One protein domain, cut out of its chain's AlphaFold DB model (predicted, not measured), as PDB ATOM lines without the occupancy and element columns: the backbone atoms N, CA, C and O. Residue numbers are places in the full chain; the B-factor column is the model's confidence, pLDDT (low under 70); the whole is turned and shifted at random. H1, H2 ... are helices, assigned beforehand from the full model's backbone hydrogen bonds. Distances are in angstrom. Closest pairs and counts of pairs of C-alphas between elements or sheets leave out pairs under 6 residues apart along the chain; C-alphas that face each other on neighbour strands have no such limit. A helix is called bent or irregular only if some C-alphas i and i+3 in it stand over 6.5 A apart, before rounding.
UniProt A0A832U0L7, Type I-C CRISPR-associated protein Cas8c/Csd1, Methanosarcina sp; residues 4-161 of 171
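AT A GLANCE: This is residues 4 to 161 of the 171 residues of the protein "Type I-C CRISPR-associated protein Cas8c/Csd1" of Methanosarcina sp (UniProt A0A832U0L7). Picture H3 and H7 crossing at the core of a helical bundle, with H4, H5 and H6 packed round H3 and the hairpin of H1 and H2 on H7 toward one end. The bundle is up and down, each of its seven helices running against the one before. The printed part has 158 residues, with helices H1 to H7 in chain order and no named strand: all helix. It is compact, with a radius of gyration of the C-alphas of 15.0 A, and only just elongated, spanning 48 by 32 by 30 A.

IN THESE COORDINATES: Find C-alpha 4 at (38.694, 3.894, 13.390), where H1, residues 4 to 16, begins. H2 is residues 21 to 36, 22.2 A long, and H3 residues 58 to 76, 26.8 A. H4, residues 84 to 94, is irregular: C-alphas 87 and 90 are 7.8 A apart. H5, residues 96 to 111, is only just irregular, with C-alphas 98 and 101 6.7 A apart, and has a kink of 25 degrees near residue 105. After H6, residues 117 to 128, H7, residues 140 to 159, runs 28.7 A to C-alpha 159 at (35.130, 36.092, 18.850).

HOW THE PARTS SIT: In the hairpin of H1 and H2, the closest C-alphas are Tyr 6 and Ile 27, 6.9 A. Residues 24 to 31 of H2 touch H7, closest at C-alphas Ile 27 and Gly 144, 6.0 A. H3 touches H7 at a steep tilt of 39 degrees, closest at C-alphas Gly 63 and Tyr 150, 4.1 A. H3 also touches H4, H5 and H6, with closest C-alphas Glu 70 and Ile 84, 6.3 A; Ala 76 and His 110, 5.3 A; Arg 61 and Ile 127, 6.0 A. Every O i to N i+4 pair is within hydrogen-bond range in H1, H2, H3, H6 and H7, against 5 of 7 in H4 and 8 of 12 in H5.

THE WHOLE: The farthest C-alphas, Ala 37 and Arg 113, are 48.3 A apart. The printed part has no cut; the links H2 to H3 and H6 to H7 are long. Residues 79, 81 and 160 to 161 have pLDDT under 70.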
ATOM      1  N   SER A   4      39.315   3.773  14.712       93.38
ATOM      2  CA  SER A   4      38.694   3.894  13.390       93.38
ATOM      3  C   SER A   4      37.804   5.133  13.269       93.38
ATOM      4  O   SER A   4      37.889   5.856  12.280       93.38
ATOM      5  N   LEU A   5      36.999   5.423  14.297       94.12
ATOM      6  CA  LEU A   5      36.148   6.612  14.330       94.12
ATOM      7  C   LEU A   5      36.982   7.899  14.398       94.12
ATOM      8  O   LEU A   5      36.661   8.880  13.730       94.12
ATOM      9  N   TYR A   6      38.067   7.888  15.173       95.94
ATOM     10  CA  TYR A   6      38.992   9.015  15.244       95.94
ATOM     11  C   TYR A   6      39.646   9.294  13.884       95.94
ATOM     12  O   TYR A   6      39.540  10.411  13.379       95.94
ATOM     13  N   SER A   7      40.209   8.273  13.238       96.00
ATOM     14  CA  SER A   7      40.790   8.388  11.895       96.00
ATOM     15  C   SER A   7      39.773   8.872  10.856       96.00
ATOM     16  O   SER A   7      40.090   9.734  10.039       96.00
ATOM     17  N   ALA A   8      38.530   8.377  10.907       96.38
ATOM     18  CA  ALA A   8      37.460   8.828  10.018       96.38
ATOM     19  C   ALA A   8      37.139  10.321  10.205       96.38
ATOM     20  O   ALA A   8      36.985  11.049   9.223       96.38
ATOM     21  N   ILE A   9      37.090  10.801  11.453       96.31
ATOM     22  CA  ILE A   9      36.862  12.219  11.756       96.31
ATOM     23  C   ILE A   9      38.022  13.080  11.257       96.31
ATOM     24  O   ILE A   9      37.767  14.092  10.604       96.31
ATOM     25  N   LEU A  10      39.275  12.681  11.502       96.50
ATOM     26  CA  LEU A  10      40.442  13.414  11.002       96.50
ATOM     27  C   LEU A  10      40.428  13.502   9.471       96.50
ATOM     28  O   LEU A  10      40.567  14.590   8.915       96.50
ATOM     29  N   ASN A  11      40.186  12.384   8.784       95.88
ATOM     30  CA  ASN A  11      40.093  12.359   7.325       95.88
ATOM     31  C   ASN A  11      38.977  13.269   6.814       95.88
ATOM     32  O   ASN A  11      39.175  14.013   5.856       95.88
ATOM     33  N   ARG A  12      37.820  13.279   7.484       94.75
ATOM     34  CA  ARG A  12      36.726  14.169   7.100       94.75
ATOM     35  C   ARG A  12      37.082  15.644   7.292       94.75
ATOM     36  O   ARG A  12      36.740  16.450   6.435       94.75
ATOM     37  N   VAL A  13      37.798  16.004   8.361       95.00
ATOM     38  CA  VAL A  13      38.302  17.377   8.553       95.00
ATOM     39  C   VAL A  13      39.296  17.758   7.453       95.00
ATOM     40  O   VAL A  13      39.217  18.873   6.945       95.00
ATOM     41  N   LYS A  14      40.186  16.845   7.043       93.50
ATOM     42  CA  LYS A  14      41.131  17.087   5.940       93.50
ATOM     43  C   LYS A  14      40.428  17.352   4.611       93.50
ATOM     44  O   LYS A  14      40.853  18.240   3.882       93.50
ATOM     45  N   VAL A  15      39.370  16.596   4.316       90.94
ATOM     46  CA  VAL A  15      38.565  16.764   3.095       90.94
ATOM     47  C   VAL A  15      37.759  18.059   3.141       90.94
ATOM     48  O   VAL A  15      37.732  18.799   2.166       90.94
ATOM     49  N   ASP A  16      37.126  18.354   4.276       89.31
ATOM     50  CA  ASP A  16      36.267  19.533   4.410       89.31
ATOM     51  C   ASP A  16      37.062  20.843   4.583       89.31
ATOM     52  O   ASP A  16      36.466  21.920   4.536       89.31
ATOM     53  N   GLY A  17      38.365  20.778   4.894       83.25
ATOM     54  CA  GLY A  17      39.186  21.943   5.263       83.25
ATOM     55  C   GLY A  17      38.657  22.690   6.496       83.25
ATOM     56  O   GLY A  17      38.969  23.851   6.747       83.25
ATOM     57  N   SER A  18      37.763  22.084   7.272       85.44
ATOM     58  CA  SER A  18      37.073  22.785   8.344       85.44
ATOM     59  C   SER A  18      36.708  21.865   9.496       85.44
ATOM     60  O   SER A  18      36.382  20.683   9.350       85.44
ATOM     61  N   ILE A  19      36.768  22.450  10.688       93.25
ATOM     62  CA  ILE A  19      36.494  21.777  11.948       93.25
ATOM     63  C   ILE A  19      35.424  22.550  12.715       93.25
ATOM     64  O   ILE A  19      35.551  23.748  12.981       93.25
ATOM     65  N   ASN A  20      34.335  21.850  13.025       91.88
ATOM     66  CA  ASN A  20      33.238  22.363  13.836       91.88
ATOM     67  C   ASN A  20      33.422  21.964  15.310       91.88
ATOM     68  O   ASN A  20      34.292  21.157  15.650       91.88
ATOM     69  N   PHE A  21      32.580  22.523  16.179       93.44
ATOM     70  CA  PHE A  21      32.644  22.283  17.622       93.44
ATOM     71  C   PHE A  21      32.536  20.794  17.988       93.44
ATOM     72  O   PHE A  21      33.296  20.317  18.825       93.44
ATOM     73  N   VAL A  22      31.650  20.042  17.326       94.94
ATOM     74  CA  VAL A  22      31.438  18.611  17.601       94.94
ATOM     75  C   VAL A  22      32.692  17.795  17.277       94.94
ATOM     76  O   VAL A  22      33.148  17.006  18.102       94.94
ATOM     77  N   ARG A  23      33.299  18.019  16.105       95.31
ATOM     78  CA  ARG A  23      34.538  17.338  15.694       95.31
ATOM     79  C   ARG A  23      35.711  17.709  16.600       95.31
ATOM     80  O   ARG A  23      36.447  16.819  17.013       95.31
ATOM     81  N   ALA A  24      35.849  18.987  16.962       96.25
ATOM     82  CA  ALA A  24      36.864  19.435  17.918       96.25
ATOM     83  C   ALA A  24      36.681  18.780  19.295       96.25
ATOM     84  O   ALA A  24      37.637  18.249  19.859       96.25
ATOM     85  N   GLY A  25      35.446  18.741  19.805       96.06
ATOM     86  CA  GLY A  25      35.110  18.072  21.060       96.06
ATOM     87  C   GLY A  25      35.442  16.580  21.036       96.06
ATOM     88  O   GLY A  25      36.029  16.067  21.989       96.06
ATOM     89  N   PHE A  26      35.150  15.894  19.927       96.19
ATOM     90  CA  PHE A  26      35.492  14.483  19.763       96.19
ATOM     91  C   PHE A  26      37.006  14.246  19.738       96.19
ATOM     92  O   PHE A  26      37.501  13.414  20.500       96.19
ATOM     93  N   ILE A  27      37.748  14.981  18.895       96.75
ATOM     94  CA  ILE A  27      39.216  14.876  18.797       96.75
ATOM     95  C   ILE A  27      39.831  15.070  20.181       96.75
ATOM     96  O   ILE A  27      40.616  14.248  20.649       96.75
ATOM     97  N   LYS A  28      39.389  16.111  20.889       96.31
ATOM     98  CA  LYS A  28      39.816  16.384  22.253       96.31
ATOM     99  C   LYS A  28      39.538  15.216  23.204       96.31
ATOM    100  O   LYS A  28      40.426  14.816  23.957       96.31
ATOM    101  N   ALA A  29      38.308  14.704  23.222       95.50
ATOM    102  CA  ALA A  29      37.915  13.620  24.119       95.50
ATOM    103  C   ALA A  29      38.739  12.349  23.864       95.50
ATOM    104  O   ALA A  29      39.130  11.664  24.812       95.50
ATOM    105  N   TYR A  30      39.043  12.069  22.596       96.19
ATOM    106  CA  TYR A  30      39.903  10.965  22.198       96.19
ATOM    107  C   TYR A  30      41.333  11.130  22.736       96.19
ATOM    108  O   TYR A  30      41.810  10.255  23.462       96.19
ATOM    109  N   LEU A  31      41.977  12.276  22.486       95.88
ATOM    110  CA  LEU A  31      43.341  12.558  22.956       95.88
ATOM    111  C   LEU A  31      43.446  12.538  24.489       95.88
ATOM    112  O   LEU A  31      44.370  11.952  25.052       95.88
ATOM    113  N   LEU A  32      42.458  13.108  25.192       95.62
ATOM    114  CA  LEU A  32      42.399  13.056  26.657       95.62
ATOM    115  C   LEU A  32      42.311  11.625  27.186       95.62
ATOM    116  O   LEU A  32      42.876  11.330  28.238       95.62
ATOM    117  N   ARG A  33      41.580  10.743  26.499       93.81
ATOM    118  CA  ARG A  33      41.461   9.338  26.893       93.81
ATOM    119  C   ARG A  33      42.784   8.599  26.713       93.81
ATOM    120  O   ARG A  33      43.155   7.864  27.621       93.81
ATOM    121  N   LEU A  34      43.485   8.807  25.596       92.50
ATOM    122  CA  LEU A  34      44.799   8.195  25.357       92.50
ATOM    123  C   LEU A  34      45.833   8.647  26.389       92.50
ATOM    124  O   LEU A  34      46.493   7.809  26.998       92.50
ATOM    125  N   SER A  35      45.887   9.954  26.658       92.81
ATOM    126  CA  SER A  35      46.754  10.538  27.687       92.81
ATOM    127  C   SER A  35      46.492   9.932  29.074       92.81
ATOM    128  O   SER A  35      47.421   9.536  29.769       92.81
ATOM    129  N   ARG A  36      45.219   9.778  29.473       92.25
ATOM    130  CA  ARG A  36      44.850   9.157  30.763       92.25
ATOM    131  C   ARG A  36      45.179   7.668  30.840       92.25
ATOM    132  O   ARG A  36      45.421   7.173  31.931       92.25
ATOM    133  N   ALA A  37      45.140   6.969  29.711       92.06
ATOM    134  CA  ALA A  37      45.460   5.550  29.631       92.06
ATOM    135  C   ALA A  37      46.973   5.275  29.560       92.06
ATOM    136  O   ALA A  37      47.358   4.113  29.515       92.06
ATOM    137  N   GLY A  38      47.824   6.311  29.511       89.94
ATOM    138  CA  GLY A  38      49.273   6.152  29.352       89.94
ATOM    139  C   GLY A  38      49.692   5.632  27.973       89.94
ATOM    140  O   GLY A  38      50.811   5.164  27.812       89.94
ATOM    141  N   LEU A  39      48.799   5.703  26.978       87.94
ATOM    142  CA  LEU A  39      49.037   5.208  25.615       87.94
ATOM    143  C   LEU A  39      49.621   6.278  24.682       87.94
ATOM    144  O   LEU A  39      49.849   6.009  23.510       87.94
ATOM    145  N   SER A  40      49.817   7.491  25.195       87.25
ATOM    146  CA  SER A  40      50.315   8.647  24.459       87.25
ATOM    147  C   SER A  40      51.269   9.447  25.338       87.25
ATOM    148  O   SER A  40      51.031   9.612  26.536       87.25
ATOM    149  N   ASN A  41      52.304  10.015  24.718       85.00
ATOM    150  CA  ASN A  41      53.232  10.942  25.371       85.00
ATOM    151  C   ASN A  41      52.632  12.351  25.553       85.00
ATOM    152  O   ASN A  41      53.255  13.228  26.159       85.00
ATOM    153  N   LEU A  42      51.418  12.596  25.044       87.50
ATOM    154  CA  LEU A  42      50.723  13.864  25.218       87.50
ATOM    155  C   LEU A  42      50.351  14.079  26.688       87.50
ATOM    156  O   LEU A  42      49.520  13.376  27.269       87.50
ATOM    157  N   LYS A  43      50.917  15.128  27.286       87.56
ATOM    158  CA  LYS A  43      50.558  15.564  28.637       87.56
ATOM    159  C   LYS A  43      49.143  16.143  28.637       87.56
ATOM    160  O   LYS A  43      48.859  17.099  27.918       87.56
ATOM    161  N   LYS A  44      48.276  15.636  29.522       85.44
ATOM    162  CA  LYS A  44      46.881  16.089  29.693       85.44
ATOM    163  C   LYS A  44      46.736  17.617  29.786       85.44
ATOM    164  O   LYS A  44      45.780  18.161  29.243       85.44
ATOM    165  N   GLY A  45      47.677  18.299  30.448       83.38
ATOM    166  CA  GLY A  45      47.673  19.760  30.612       83.38
ATOM    167  C   GLY A  45      47.787  20.551  29.303       83.38
ATOM    168  O   GLY A  45      47.334  21.688  29.239       83.38
ATOM    169  N   LEU A  46      48.314  19.941  28.238       88.00
ATOM    170  CA  LEU A  46      48.425  20.565  26.915       88.00
ATOM    171  C   LEU A  46      47.115  20.475  26.111       88.00
ATOM    172  O   LEU A  46      46.977  21.137  25.085       88.00
ATOM    173  N   ILE A  47      46.134  19.684  26.565       91.62
ATOM    174  CA  ILE A  47      44.866  19.451  25.861       91.62
ATOM    175  C   ILE A  47      43.772  20.371  26.437       91.62
ATOM    176  O   ILE A  47      42.903  19.974  27.227       91.62
ATOM    177  N   THR A  48      43.807  21.643  26.042       88.56
ATOM    178  CA  THR A  48      42.956  22.719  26.589       88.56
ATOM    179  C   THR A  48      41.586  22.820  25.910       88.56
ATOM    180  O   THR A  48      41.315  22.144  24.919       88.56
ATOM    181  N   MET A  49      40.631  23.530  26.530       84.38
ATOM    182  CA  MET A  49      39.265  23.744  25.986       84.38
ATOM    183  C   MET A  49      39.182  24.931  25.020       84.38
ATOM    184  O   MET A  49      38.247  25.036  24.232       84.38
ATOM    185  N   SER A  50      40.144  25.834  25.133       91.06
ATOM    186  CA  SER A  50      40.236  27.088  24.405       91.06
ATOM    187  C   SER A  50      41.677  27.304  23.957       91.06
ATOM    188  O   SER A  50      42.569  26.499  24.262       91.06
ATOM    189  N   LEU A  51      41.892  28.399  23.228       96.06
ATOM    190  CA  LEU A  51      43.216  28.834  22.819       96.06
ATOM    191  C   LEU A  51      44.146  28.917  24.035       96.06
ATOM    192  O   LEU A  51      43.887  29.664  24.972       96.06
ATOM    193  N   ASN A  52      45.217  28.130  23.994       94.94
ATOM    194  CA  ASN A  52      46.352  28.248  24.892       94.94
ATOM    195  C   ASN A  52      47.558  28.721  24.080       94.94
ATOM    196  O   ASN A  52      48.090  27.963  23.266       94.94
ATOM    197  N   GLU A  53      47.944  29.977  24.270       94.88
ATOM    198  CA  GLU A  53      49.049  30.589  23.535       94.88
ATOM    199  C   GLU A  53      50.424  30.084  23.994       94.88
ATOM    200  O   GLU A  53      51.327  29.938  23.171       94.88
ATOM    201  N   GLU A  54      50.517  29.671  25.258       93.56
ATOM    202  CA  GLU A  54      51.726  29.152  25.911       93.56
ATOM    203  C   GLU A  54      51.948  27.650  25.664       93.56
ATOM    204  O   GLU A  54      52.874  27.036  26.191       93.56
ATOM    205  N   ASN A  55      51.085  27.009  24.872       93.56
ATOM    206  CA  ASN A  55      51.195  25.582  24.599       93.56
ATOM    207  C   ASN A  55      52.466  25.284  23.793       93.56
ATOM    208  O   ASN A  55      52.570  25.713  22.645       93.56
ATOM    209  N   SER A  56      53.402  24.523  24.364       93.88
ATOM    210  CA  SER A  56      54.670  24.135  23.731       93.88
ATOM    211  C   SER A  56      54.569  22.937  22.779       93.88
ATOM    212  O   SER A  56      55.553  22.574  22.144       93.88
ATOM    213  N   ASN A  57      53.395  22.310  22.637       95.62
ATOM    214  CA  ASN A  57      53.204  21.216  21.687       95.62
ATOM    215  C   ASN A  57      53.314  21.728  20.238       95.62
ATOM    216  O   ASN A  57      52.447  22.466  19.766       95.62
ATOM    217  N   VAL A  58      54.363  21.303  19.526       97.12
ATOM    218  CA  VAL A  58      54.649  21.732  18.146       97.12
ATOM    219  C   VAL A  58      53.458  21.502  17.201       97.12
ATOM    220  O   VAL A  58      53.044  22.470  16.566       97.12
ATOM    221  N   PRO A  59      52.811  20.320  17.136       97.69
ATOM    222  CA  PRO A  59      51.638  20.127  16.278       97.69
ATOM    223  C   PRO A  59      50.511  21.134  16.539       97.69
ATOM    224  O   PRO A  59      49.968  21.714  15.598       97.69
ATOM    225  N   TYR A  60      50.197  21.412  17.807       98.00
ATOM    226  CA  TYR A  60      49.208  22.424  18.184       98.00
ATOM    227  C   TYR A  60      49.598  23.827  17.701       98.00
ATOM    228  O   TYR A  60      48.764  24.542  17.139       98.00
ATOM    229  N   ARG A  61      50.869  24.215  17.868       98.06
ATOM    230  CA  ARG A  61      51.405  25.484  17.349       98.06
ATOM    231  C   ARG A  61      51.306  25.564  15.829       98.06
ATOM    232  O   ARG A  61      50.864  26.583  15.317       98.06
ATOM    233  N   LEU A  62      51.608  24.487  15.109       98.31
ATOM    234  CA  LEU A  62      51.470  24.436  13.650       98.31
ATOM    235  C   LEU A  62      50.014  24.588  13.199       98.31
ATOM    236  O   LEU A  62      49.739  25.279  12.220       98.31
ATOM    237  N   GLY A  63      49.066  24.034  13.956       97.88
ATOM    238  CA  GLY A  63      47.643  24.293  13.753       97.88
ATOM    239  C   GLY A  63      47.287  25.776  13.898       97.88
ATOM    240  O   GLY A  63      46.600  26.344  13.044       97.88
ATOM    241  N   ARG A  64      47.793  26.429  14.957       98.12
ATOM    242  CA  ARG A  64      47.627  27.881  15.164       98.12
ATOM    243  C   ARG A  64      48.259  28.683  14.027       98.12
ATOM    244  O   ARG A  64      47.632  29.614  13.526       98.12
ATOM    245  N   LEU A  65      49.462  28.300  13.599       98.25
ATOM    246  CA  LEU A  65      50.180  28.937  12.499       98.25
ATOM    247  C   LEU A  65      49.349  28.869  11.222       98.25
ATOM    248  O   LEU A  65      49.117  29.893  10.593       98.25
ATOM    249  N   PHE A  66      48.818  27.694  10.878       97.81
ATOM    250  CA  PHE A  66      47.972  27.535   9.698       97.81
ATOM    251  C   PHE A  66      46.762  28.482   9.721       97.81
ATOM    252  O   PHE A  66      46.473  29.138   8.721       97.81
ATOM    253  N   ALA A  67      46.092  28.616  10.872       96.56
ATOM    254  CA  ALA A  67      44.983  29.558  11.025       96.56
ATOM    255  C   ALA A  67      45.429  31.021  10.839       96.56
ATOM    256  O   ALA A  67      44.705  31.809  10.231       96.56
ATOM    257  N   ALA A  68      46.608  31.398  11.348       96.81
ATOM    258  CA  ALA A  68      47.161  32.742  11.185       96.81
ATOM    259  C   ALA A  68      47.492  33.057   9.715       96.81
ATOM    260  O   ALA A  68      47.156  34.138   9.232       96.81
ATOM    261  N   LEU A  69      48.071  32.102   8.980       95.94
ATOM    262  CA  LEU A  69      48.360  32.252   7.548       95.94
ATOM    263  C   LEU A  69      47.068  32.353   6.723       95.94
ATOM    264  O   LEU A  69      46.977  33.178   5.814       95.94
ATOM    265  N   GLU A  70      46.045  31.566   7.069       94.19
ATOM    266  CA  GLU A  70      44.726  31.636   6.425       94.19
ATOM    267  C   GLU A  70      44.087  33.007   6.666       94.19
ATOM    268  O   GLU A  70      43.545  33.621   5.745       94.19
ATOM    269  N   LYS A  71      44.200  33.531   7.890       92.50
ATOM    270  CA  LYS A  71      43.722  34.872   8.224       92.50
ATOM    271  C   LYS A  71      44.457  35.952   7.426       92.50
ATOM    272  O   LYS A  71      43.794  36.809   6.854       92.50
ATOM    273  N   ALA A  72      45.788  35.900   7.358       92.62
ATOM    274  CA  ALA A  72      46.589  36.878   6.621       92.62
ATOM    275  C   ALA A  72      46.207  36.922   5.134       92.62
ATOM    276  O   ALA A  72      46.084  37.996   4.547       92.62
ATOM    277  N   GLN A  73      45.948  35.757   4.538       91.31
ATOM    278  CA  GLN A  73      45.433  35.668   3.178       91.31
ATOM    279  C   GLN A  73      44.042  36.307   3.033       91.31
ATOM    280  O   GLN A  73      43.847  37.133   2.142       91.31
ATOM    281  N   ASN A  74      43.099  35.970   3.919       89.31
ATOM    282  CA  ASN A  74      41.737  36.515   3.888       89.31
ATOM    283  C   ASN A  74      41.693  38.035   4.124       89.31
ATOM    284  O   ASN A  74      40.840  38.723   3.564       89.31
ATOM    285  N   ASP A  75      42.595  38.568   4.951       87.38
ATOM    286  CA  ASP A  75      42.711  40.009   5.194       87.38
ATOM    287  C   ASP A  75      43.292  40.753   3.981       87.38
ATOM    288  O   ASP A  75      42.970  41.921   3.781       87.38
ATOM    289  N   ALA A  76      44.147  40.102   3.185       86.81
ATOM    290  CA  ALA A  76      44.763  40.692   1.998       86.81
ATOM    291  C   ALA A  76      43.867  40.620   0.751       86.81
ATOM    292  O   ALA A  76      43.949  41.491  -0.113       86.81
ATOM    293  N   ASN A  77      43.032  39.583   0.619       81.94
ATOM    294  CA  ASN A  77      42.089  39.455  -0.490       81.94
ATOM    295  C   ASN A  77      40.830  38.678  -0.070       81.94
ATOM    296  O   ASN A  77      40.874  37.463   0.122       81.94
ATOM    297  N   ARG A  78      39.693  39.378   0.020       72.75
ATOM    298  CA  ARG A  78      38.404  38.788   0.416       72.75
ATOM    299  C   ARG A  78      37.690  38.029  -0.713       72.75
ATOM    300  O   ARG A  78      36.816  37.225  -0.415       72.75
ATOM    301  N   GLU A  79      38.059  38.235  -1.978       68.69
ATOM    302  CA  GLU A  79      37.372  37.674  -3.161       68.69
ATOM    303  C   GLU A  79      38.090  36.449  -3.749       68.69
ATOM    304  O   GLU A  79      38.119  36.197  -4.957       68.69
ATOM    305  N   MET A  80      38.760  35.684  -2.897       70.56
ATOM    306  CA  MET A  80      39.720  34.700  -3.364       70.56
ATOM    307  C   MET A  80      39.057  33.378  -3.783       70.56
ATOM    308  O   MET A  80      38.392  32.714  -2.994       70.56
ATOM    309  N   LYS A  81      39.305  32.944  -5.028       65.06
ATOM    310  CA  LYS A  81      38.716  31.720  -5.617       65.06
ATOM    311  C   LYS A  81      39.235  30.407  -5.012       65.06
ATOM    312  O   LYS A  81      38.602  29.369  -5.161       65.06
ATOM    313  N   SER A  82      40.409  30.413  -4.377       73.00
ATOM    314  CA  SER A  82      41.016  29.220  -3.771       73.00
ATOM    315  C   SER A  82      41.912  29.609  -2.605       73.00
ATOM    316  O   SER A  82      42.894  30.320  -2.802       73.00
ATOM    317  N   THR A  83      41.593  29.111  -1.414       85.31
ATOM    318  CA  THR A  83      42.304  29.418  -0.171       85.31
ATOM    319  C   THR A  83      43.466  28.457   0.072       85.31
ATOM    320  O   THR A  83      43.499  27.344  -0.460       85.31
ATOM    321  N   ILE A  84      44.427  28.853   0.916       89.88
ATOM    322  CA  ILE A  84      45.463  27.917   1.377       89.88
ATOM    323  C   ILE A  84      44.842  26.714   2.089       89.88
ATOM    324  O   ILE A  84      45.401  25.625   2.052       89.88
ATOM    325  N   ASN A  85      43.670  26.890   2.694       89.81
ATOM    326  CA  ASN A  85      42.948  25.833   3.375       89.81
ATOM    327  C   ASN A  85      42.532  24.715   2.409       89.81
ATOM    328  O   ASN A  85      42.931  23.568   2.602       89.81
ATOM    329  N   SER A  86      41.859  25.053   1.300       88.00
ATOM    330  CA  SER A  86      41.429  24.040   0.326       88.00
ATOM    331  C   SER A  86      42.586  23.314  -0.366       88.00
ATOM    332  O   SER A  86      42.423  22.176  -0.794       88.00
ATOM    333  N   LYS A  87      43.764  23.943  -0.455       91.50
ATOM    334  CA  LYS A  87      44.949  23.368  -1.112       91.50
ATOM    335  C   LYS A  87      45.886  22.614  -0.175       91.50
ATOM    336  O   LYS A  87      46.498  21.633  -0.590       91.50
ATOM    337  N   TYR A  88      46.041  23.086   1.058       95.69
ATOM    338  CA  TYR A  88      47.163  22.699   1.908       95.69
ATOM    339  C   TYR A  88      46.761  22.174   3.281       95.69
ATOM    340  O   TYR A  88      47.637  21.698   3.984       95.69
ATOM    341  N   PHE A  89      45.492  22.200   3.703       96.25
ATOM    342  CA  PHE A  89      45.148  21.753   5.063       96.25
ATOM    343  C   PHE A  89      45.499  20.276   5.308       96.25
ATOM    344  O   PHE A  89      46.106  19.910   6.319       96.25
ATOM    345  N   SER A  90      45.155  19.408   4.352       96.25
ATOM    346  CA  SER A  90      45.444  17.973   4.435       96.25
ATOM    347  C   SER A  90      46.950  17.690   4.496       96.25
ATOM    348  O   SER A  90      47.410  16.926   5.348       96.25
ATOM    349  N   SER A  91      47.733  18.348   3.640       96.56
ATOM    350  CA  SER A  91      49.182  18.171   3.592       96.56
ATOM    351  C   SER A  91      49.881  18.861   4.764       96.56
ATOM    352  O   SER A  91      50.717  18.241   5.395       96.56
ATOM    353  N   ALA A  92      49.488  20.069   5.169       97.38
ATOM    354  CA  ALA A  92      50.049  20.756   6.336       97.38
ATOM    355  C   ALA A  92      49.823  19.982   7.640       97.38
ATOM    356  O   ALA A  92      50.692  19.980   8.503       97.38
ATOM    357  N   SER A  93      48.680  19.301   7.775       97.12
ATOM    358  CA  SER A  93      48.415  18.442   8.933       97.12
ATOM    359  C   SER A  93      49.133  17.092   8.865       97.12
ATOM    360  O   SER A  93      49.203  16.422   9.883       97.12
ATOM    361  N   SER A  94      49.679  16.676   7.718       97.19
ATOM    362  CA  SER A  94      50.305  15.349   7.561       97.19
ATOM    363  C   SER A  94      51.824  15.415   7.366       97.19
ATOM    364  O   SER A  94      52.536  14.605   7.950       97.19
ATOM    365  N   THR A  95      52.312  16.379   6.581       97.81
ATOM    366  CA  THR A  95      53.714  16.606   6.188       97.81
ATOM    367  C   THR A  95      54.140  18.080   6.343       97.81
ATOM    368  O   THR A  95      54.426  18.765   5.351       97.81
ATOM    369  N   PRO A  96      54.194  18.614   7.580       98.00
ATOM    370  CA  PRO A  96      54.449  20.034   7.832       98.00
ATOM    371  C   PRO A  96      55.718  20.586   7.176       98.00
ATOM    372  O   PRO A  96      55.663  21.656   6.566       98.00
ATOM    373  N   ALA A  97      56.835  19.855   7.252       97.94
ATOM    374  CA  ALA A  97      58.133  20.301   6.739       97.94
ATOM    375  C   ALA A  97      58.121  20.683   5.252       97.94
ATOM    376  O   ALA A  97      58.842  21.585   4.839       97.94
ATOM    377  N   VAL A  98      57.279  20.030   4.447       96.69
ATOM    378  CA  VAL A  98      57.177  20.302   3.004       96.69
ATOM    379  C   VAL A  98      56.277  21.510   2.727       96.69
ATOM    380  O   VAL A  98      56.480  22.246   1.765       96.69
ATOM    381  N   VAL A  99      55.264  21.723   3.566       96.94
ATOM    382  CA  VAL A  99      54.160  22.642   3.269       96.94
ATOM    383  C   VAL A  99      54.360  24.014   3.904       96.94
ATOM    384  O   VAL A  99      54.136  25.029   3.246       96.94
ATOM    385  N   PHE A 100      54.801  24.079   5.163       97.81
ATOM    386  CA  PHE A 100      54.932  25.352   5.876       97.81
ATOM    387  C   PHE A 100      55.936  26.330   5.256       97.81
ATOM    388  O   PHE A 100      55.589  27.509   5.180       97.81
ATOM    389  N   PRO A 101      57.103  25.910   4.726       96.69
ATOM    390  CA  PRO A 101      57.993  26.831   4.017       96.69
ATOM    391  C   PRO A 101      57.311  27.510   2.820       96.69
ATOM    392  O   PRO A 101      57.457  28.716   2.609       96.69
ATOM    393  N   VAL A 102      56.499  26.757   2.070       96.25
ATOM    394  CA  VAL A 102      55.724  27.283   0.938       96.25
ATOM    395  C   VAL A 102      54.658  28.266   1.424       96.25
ATOM    396  O   VAL A 102      54.543  29.366   0.882       96.25
ATOM    397  N   LEU A 103      53.905  27.906   2.467       96.12
ATOM    398  CA  LEU A 103      52.852  28.763   3.018       96.12
ATOM    399  C   LEU A 103      53.400  30.066   3.609       96.12
ATOM    400  O   LEU A 103      52.805  31.119   3.395       96.12
ATOM    401  N   LEU A 104      54.536  30.016   4.310       96.25
ATOM    402  CA  LEU A 104      55.189  31.202   4.866       96.25
ATOM    403  C   LEU A 104      55.623  32.158   3.755       96.25
ATOM    404  O   LEU A 104      55.329  33.349   3.832       96.25
ATOM    405  N   LYS A 105      56.230  31.641   2.678       94.75
ATOM    406  CA  LYS A 105      56.594  32.449   1.505       94.75
ATOM    407  C   LYS A 105      55.372  33.107   0.857       94.75
ATOM    408  O   LYS A 105      55.414  34.291   0.535       94.75
ATOM    409  N   LEU A 106      54.272  32.368   0.694       91.50
ATOM    410  CA  LEU A 106      53.017  32.918   0.167       91.50
ATOM    411  C   LEU A 106      52.445  34.010   1.082       91.50
ATOM    412  O   LEU A 106      52.003  35.053   0.600       91.50
ATOM    413  N   ALA A 107      52.484  33.795   2.396       91.69
ATOM    414  CA  ALA A 107      51.969  34.743   3.373       91.69
ATOM    415  C   ALA A 107      52.729  36.073   3.369       91.69
ATOM    416  O   ALA A 107      52.082  37.105   3.506       91.69
ATOM    417  N   GLN A 108      54.045  36.087   3.124       92.38
ATOM    418  CA  GLN A 108      54.813  37.339   3.029       92.38
ATOM    419  C   GLN A 108      54.230  38.306   1.986       92.38
ATOM    420  O   GLN A 108      54.091  39.501   2.246       92.38
ATOM    421  N   HIS A 109      53.793  37.792   0.831       89.81
ATOM    422  CA  HIS A 109      53.151  38.616  -0.198       89.81
ATOM    423  C   HIS A 109      51.783  39.163   0.236       89.81
ATOM    424  O   HIS A 109      51.425  40.279  -0.137       89.81
ATOM    425  N   HIS A 110      51.016  38.391   1.010       87.69
ATOM    426  CA  HIS A 110      49.737  38.838   1.566       87.69
ATOM    427  C   HIS A 110      49.937  39.900   2.653       87.69
ATOM    428  O   HIS A 110      49.272  40.931   2.645       87.69
ATOM    429  N   ILE A 111      50.897  39.671   3.548       90.50
ATOM    430  CA  ILE A 111      51.238  40.551   4.666       90.50
ATOM    431  C   ILE A 111      51.707  41.915   4.162       90.50
ATOM    432  O   ILE A 111      51.211  42.932   4.637       90.50
ATOM    433  N   ALA A 112      52.580  41.947   3.151       89.75
ATOM    434  CA  ALA A 112      53.083  43.192   2.565       89.75
ATOM    435  C   ALA A 112      51.987  44.071   1.932       89.75
ATOM    436  O   ALA A 112      52.188  45.268   1.749       89.75
ATOM    437  N   ARG A 113      50.836  43.487   1.574       85.69
ATOM    438  CA  ARG A 113      49.708  44.177   0.927       85.69
ATOM    439  C   ARG A 113      48.537  44.444   1.871       85.69
ATOM    440  O   ARG A 113      47.528  44.987   1.434       85.69
ATOM    441  N   SER A 114      48.632  44.029   3.132       84.94
ATOM    442  CA  SER A 114      47.542  44.136   4.100       84.94
ATOM    443  C   SER A 114      47.793  45.271   5.086       84.94
ATOM    444  O   SER A 114      48.855  45.338   5.702       84.94
ATOM    445  N   GLU A 115      46.769  46.085   5.349       83.25
ATOM    446  CA  GLU A 115      46.771  47.068   6.448       83.25
ATOM    447  C   GLU A 115      46.983  46.412   7.827       83.25
ATOM    448  O   GLU A 115      47.420  47.052   8.781       83.25
ATOM    449  N   TRP A 116      46.716  45.104   7.936       86.12
ATOM    450  CA  TRP A 116      46.903  44.308   9.151       86.12
ATOM    451  C   TRP A 116      48.201  43.489   9.149       86.12
ATOM    452  O   TRP A 116      48.400  42.661  10.043       86.12
ATOM    453  N   GLY A 117      49.090  43.715   8.175       88.25
ATOM    454  CA  GLY A 117      50.316  42.940   7.982       88.25
ATOM    455  C   GLY A 117      51.188  42.849   9.238       88.25
ATOM    456  O   GLY A 117      51.602  41.754   9.617       88.25
ATOM    457  N   PHE A 118      51.368  43.963   9.955       90.75
ATOM    458  CA  PHE A 118      52.139  43.999  11.204       90.75
ATOM    459  C   PHE A 118      51.598  43.024  12.266       90.75
ATOM    460  O   PHE A 118      52.356  42.241  12.835       90.75
ATOM    461  N   LYS A 119      50.275  43.004  12.491       92.31
ATOM    462  CA  LYS A 119      49.653  42.097  13.473       92.31
ATOM    463  C   LYS A 119      49.776  40.632  13.056       92.31
ATOM    464  O   LYS A 119      49.933  39.765  13.913       92.31
ATOM    465  N   SER A 120      49.690  40.358  11.755       93.31
ATOM    466  CA  SER A 120      49.881  39.011  11.212       93.31
ATOM    467  C   SER A 120      51.314  38.522  11.422       93.31
ATOM    468  O   SER A 120      51.489  37.408  11.910       93.31
ATOM    469  N   ASN A 121      52.322  39.357  11.139       94.25
ATOM    470  CA  ASN A 121      53.728  39.027  11.399       94.25
ATOM    471  C   ASN A 121      53.984  38.756  12.882       94.25
ATOM    472  O   ASN A 121      54.503  37.695  13.214       94.25
ATOM    473  N   GLN A 122      53.530  39.642  13.771       95.75
ATOM    474  CA  GLN A 122      53.723  39.477  15.214       95.75
ATOM    475  C   GLN A 122      53.121  38.160  15.732       95.75
ATOM    476  O   GLN A 122      53.718  37.478  16.563       95.75
ATOM    477  N   LEU A 123      51.942  37.774  15.233       96.50
ATOM    478  CA  LEU A 123      51.321  36.505  15.604       96.50
ATOM    479  C   LEU A 123      52.096  35.297  15.057       96.50
ATOM    480  O   LEU A 123      52.243  34.300  15.758       96.50
ATOM    481  N   ILE A 124      52.582  35.366  13.815       96.88
ATOM    482  CA  ILE A 124      53.399  34.300  13.219       96.88
ATOM    483  C   ILE A 124      54.695  34.118  14.017       96.88
ATOM    484  O   ILE A 124      55.022  32.988  14.377       96.88
ATOM    485  N   GLU A 125      55.388  35.210  14.341       95.94
ATOM    486  CA  GLU A 125      56.601  35.206  15.165       95.94
ATOM    487  C   GLU A 125      56.334  34.613  16.551       95.94
ATOM    488  O   GLU A 125      57.053  33.715  16.986       95.94
ATOM    489  N   GLN A 126      55.251  35.032  17.212       96.62
ATOM    490  CA  GLN A 126      54.862  34.506  18.522       96.62
ATOM    491  C   GLN A 126      54.576  33.000  18.496       96.62
ATOM    492  O   GLN A 126      54.947  32.285  19.423       96.62
ATOM    493  N   ILE A 127      53.928  32.493  17.446       97.00
ATOM    494  CA  ILE A 127      53.640  31.058  17.317       97.00
ATOM    495  C   ILE A 127      54.916  30.253  17.041       97.00
ATOM    496  O   ILE A 127      55.053  29.135  17.546       97.00
ATOM    497  N   LEU A 128      55.827  30.800  16.231       95.81
ATOM    498  CA  LEU A 128      57.090  30.154  15.867       95.81
ATOM    499  C   LEU A 128      58.160  30.257  16.959       95.81
ATOM    500  O   LEU A 128      59.109  29.481  16.934       95.81
ATOM    501  N   ALA A 129      58.010  31.154  17.935       94.69
ATOM    502  CA  ALA A 129      58.932  31.274  19.058       94.69
ATOM    503  C   ALA A 129      59.029  29.948  19.841       94.69
ATOM    504  O   ALA A 129      58.099  29.554  20.546       94.69
ATOM    505  N   GLY A 130      60.156  29.241  19.717       87.75
ATOM    506  CA  GLY A 130      60.379  27.911  20.304       87.75
ATOM    507  C   GLY A 130      59.868  26.740  19.453       87.75
ATOM    508  O   GLY A 130      59.616  25.661  19.985       87.75
ATOM    509  N   VAL A 131      59.635  26.954  18.156       94.19
ATOM    510  CA  VAL A 131      59.535  25.885  17.154       94.19
ATOM    511  C   VAL A 131      60.868  25.839  16.413       94.19
ATOM    512  O   VAL A 131      61.102  26.652  15.523       94.19
ATOM    513  N   ASP A 132      61.738  24.906  16.797       92.00
ATOM    514  CA  ASP A 132      63.099  24.823  16.244       92.00
ATOM    515  C   ASP A 132      63.109  24.271  14.812       92.00
ATOM    516  O   ASP A 132      63.851  24.740  13.952       92.00
ATOM    517  N   GLU A 133      62.241  23.295  14.536       95.00
ATOM    518  CA  GLU A 133      62.118  22.664  13.225       95.00
ATOM    519  C   GLU A 133      60.677  22.254  12.908       95.00
ATOM    520  O   GLU A 133      59.845  22.018  13.792       95.00
ATOM    521  N   PHE A 134      60.372  22.147  11.612       97.50
ATOM    522  CA  PHE A 134      59.112  21.567  11.166       97.50
ATOM    523  C   PHE A 134      59.239  20.044  11.066       97.50
ATOM    524  O   PHE A 134      60.091  19.558  10.321       97.50
ATOM    525  N   PRO A 135      58.362  19.274  11.735       97.38
ATOM    526  CA  PRO A 135      58.411  17.824  11.672       97.38
ATOM    527  C   PRO A 135      58.080  17.333  10.260       97.38
ATOM    528  O   PRO A 135      57.195  17.867   9.579       97.38
ATOM    529  N   THR A 136      58.778  16.286   9.818       97.81
ATOM    530  CA  THR A 136      58.588  15.703   8.482       97.81
ATOM    531  C   THR A 136      57.197  15.095   8.321       97.81
ATOM    532  O   THR A 136      56.578  15.254   7.269       97.81
ATOM    533  N   TYR A 137      56.688  14.454   9.379       97.56
ATOM    534  CA  TYR A 137      55.369  13.829   9.422       97.56
ATOM    535  C   TYR A 137      54.706  14.038  10.785       97.56
ATOM    536  O   TYR A 137      55.390  14.087  11.805       97.56
ATOM    537  N   LEU A 138      53.374  14.102  10.804       97.50
ATOM    538  CA  LEU A 138      52.576  14.056  12.033       97.50
ATOM    539  C   LEU A 138      51.827  12.726  12.117       97.50
ATOM    540  O   LEU A 138      51.127  12.340  11.175       97.50
ATOM    541  N   ASN A 139      51.927  12.038  13.255       96.06
ATOM    542  CA  ASN A 139      51.101  10.858  13.522       96.06
ATOM    543  C   ASN A 139      49.625  11.260  13.751       96.06
ATOM    544  O   ASN A 139      49.263  12.436  13.707       96.06
ATOM    545  N   LEU A 140      48.741  10.286  13.987       95.44
ATOM    546  CA  LEU A 140      47.309  10.556  14.169       95.44
ATOM    547  C   LEU A 140      47.001  11.444  15.389       95.44
ATOM    548  O   LEU A 140      46.060  12.238  15.354       95.44
ATOM    549  N   GLU A 141      47.754  11.318  16.476       95.75
ATOM    550  CA  GLU A 141      47.553  12.124  17.682       95.75
ATOM    551  C   GLU A 141      47.987  13.572  17.444       95.75
ATOM    552  O   GLU A 141      47.241  14.510  17.739       95.75
ATOM    553  N   ASP A 142      49.143  13.744  16.811       97.62
ATOM    554  CA  ASP A 142      49.695  15.039  16.433       97.62
ATOM    555  C   ASP A 142      48.812  15.753  15.405       97.62
ATOM    556  O   ASP A 142      48.560  16.952  15.524       97.62
ATOM    557  N   GLN A 143      48.252  15.013  14.445       97.94
ATOM    558  CA  GLN A 143      47.220  15.513  13.534       97.94
ATOM    559  C   GLN A 143      46.002  16.051  14.292       97.94
ATOM    560  O   GLN A 143      45.452  17.092  13.931       97.94
ATOM    561  N   GLY A 144      45.588  15.380  15.368       97.38
ATOM    562  CA  GLY A 144      44.521  15.868  16.240       97.38
ATOM    563  C   GLY A 144      44.898  17.152  16.968       97.38
ATOM    564  O   GLY A 144      44.115  18.102  16.976       97.38
ATOM    565  N   MET A 145      46.101  17.208  17.542       97.94
ATOM    566  CA  MET A 145      46.609  18.411  18.210       97.94
ATOM    567  C   MET A 145      46.701  19.598  17.247       97.94
ATOM    568  O   MET A 145      46.268  20.697  17.598       97.94
ATOM    569  N   PHE A 146      47.157  19.369  16.014       98.25
ATOM    570  CA  PHE A 146      47.122  20.352  14.933       98.25
ATOM    571  C   PHE A 146      45.704  20.867  14.684       98.25
ATOM    572  O   PHE A 146      45.461  22.074  14.698       98.25
ATOM    573  N   MET A 147      44.733  19.969  14.505       97.88
ATOM    574  CA  MET A 147      43.349  20.366  14.235       97.88
ATOM    575  C   MET A 147      42.721  21.139  15.404       97.88
ATOM    576  O   MET A 147      41.957  22.077  15.168       97.88
ATOM    577  N   LEU A 148      43.064  20.800  16.654       97.88
ATOM    578  CA  LEU A 148      42.643  21.564  17.832       97.88
ATOM    579  C   LEU A 148      43.268  22.962  17.863       97.88
ATOM    580  O   LEU A 148      42.550  23.936  18.091       97.88
ATOM    581  N   GLY A 149      44.570  23.078  17.594       97.81
ATOM    582  CA  GLY A 149      45.262  24.366  17.516       97.81
ATOM    583  C   GLY A 149      44.660  25.277  16.451       97.81
ATOM    584  O   GLY A 149      44.346  26.437  16.729       97.81
ATOM    585  N   TYR A 150      44.397  24.718  15.269       97.69
ATOM    586  CA  TYR A 150      43.708  25.409  14.183       97.69
ATOM    587  C   TYR A 150      42.308  25.875  14.600       97.69
ATOM    588  O   TYR A 150      41.977  27.055  14.460       97.69
ATOM    589  N   TYR A 151      41.493  24.980  15.172       97.19
ATOM    590  CA  TYR A 151      40.139  25.312  15.619       97.19
ATOM    591  C   TYR A 151      40.131  26.442  16.655       97.19
ATOM    592  O   TYR A 151      39.365  27.399  16.520       97.19
ATOM    593  N   HIS A 152      40.984  26.349  17.679       97.44
ATOM    594  CA  HIS A 152      41.047  27.331  18.758       97.44
ATOM    595  C   HIS A 152      41.498  28.704  18.265       97.44
ATOM    596  O   HIS A 152      40.861  29.706  18.593       97.44
ATOM    597  N   GLN A 153      42.559  28.753  17.455       97.25
ATOM    598  CA  GLN A 153      43.069  30.010  16.917       97.25
ATOM    599  C   GLN A 153      42.043  30.668  15.993       97.25
ATOM    600  O   GLN A 153      41.774  31.864  16.111       97.25
ATOM    601  N   ARG A 154      41.397  29.875  15.128       94.56
ATOM    602  CA  ARG A 154      40.335  30.360  14.248       94.56
ATOM    603  C   ARG A 154      39.158  30.920  15.044       94.56
ATOM    604  O   ARG A 154      38.715  32.028  14.761       94.56
ATOM    605  N   LYS A 155      38.682  30.198  16.066       94.31
ATOM    606  CA  LYS A 155      37.600  30.667  16.949       94.31
ATOM    607  C   LYS A 155      37.958  32.000  17.618       94.31
ATOM    608  O   LYS A 155      37.131  32.904  17.617       94.31
ATOM    609  N   ALA A 156      39.191  32.150  18.108       94.75
ATOM    610  CA  ALA A 156      39.655  33.390  18.731       94.75
ATOM    611  C   ALA A 156      39.612  34.597  17.771       94.75
ATOM    612  O   ALA A 156      39.252  35.700  18.185       94.75
ATOM    613  N   PHE A 157      39.906  34.400  16.480       92.88
ATOM    614  CA  PHE A 157      39.779  35.468  15.480       92.88
ATOM    615  C   PHE A 157      38.332  35.914  15.242       92.88
ATOM    616  O   PHE A 157      38.108  37.095  14.982       92.88
ATOM    617  N   PHE A 158      37.365  34.995  15.327       85.81
ATOM    618  CA  PHE A 158      35.944  35.312  15.159       85.81
ATOM    619  C   PHE A 158      35.352  35.982  16.401       85.81
ATOM    620  O   PHE A 158      34.711  37.017  16.268       85.81
ATOM    621  N   THR A 159      35.637  35.481  17.606       80.50
ATOM    622  CA  THR A 159      35.130  36.092  18.850       80.50
ATOM    623  C   THR A 159      35.625  37.530  19.031       80.50
ATOM    624  O   THR A 159      34.879  38.390  19.480       80.50
ATOM    625  N   LYS A 160      36.856  37.841  18.603       65.88
ATOM    626  CA  LYS A 160      37.389  39.213  18.655       65.88
ATOM    627  C   LYS A 160      36.681  40.188  17.698       65.88
ATOM    628  O   LYS A 160      36.798  41.395  17.883       65.88
ATOM    629  N   LYS A 161      35.966  39.696  16.678       59.84
ATOM    630  CA  LYS A 161      35.187  40.531  15.749       59.84
ATOM    631  C   LYS A 161      33.803  40.922  16.289       59.84
ATOM    632  O   LYS A 161      33.233  41.866  15.758       59.84
TER     633      LYS A 161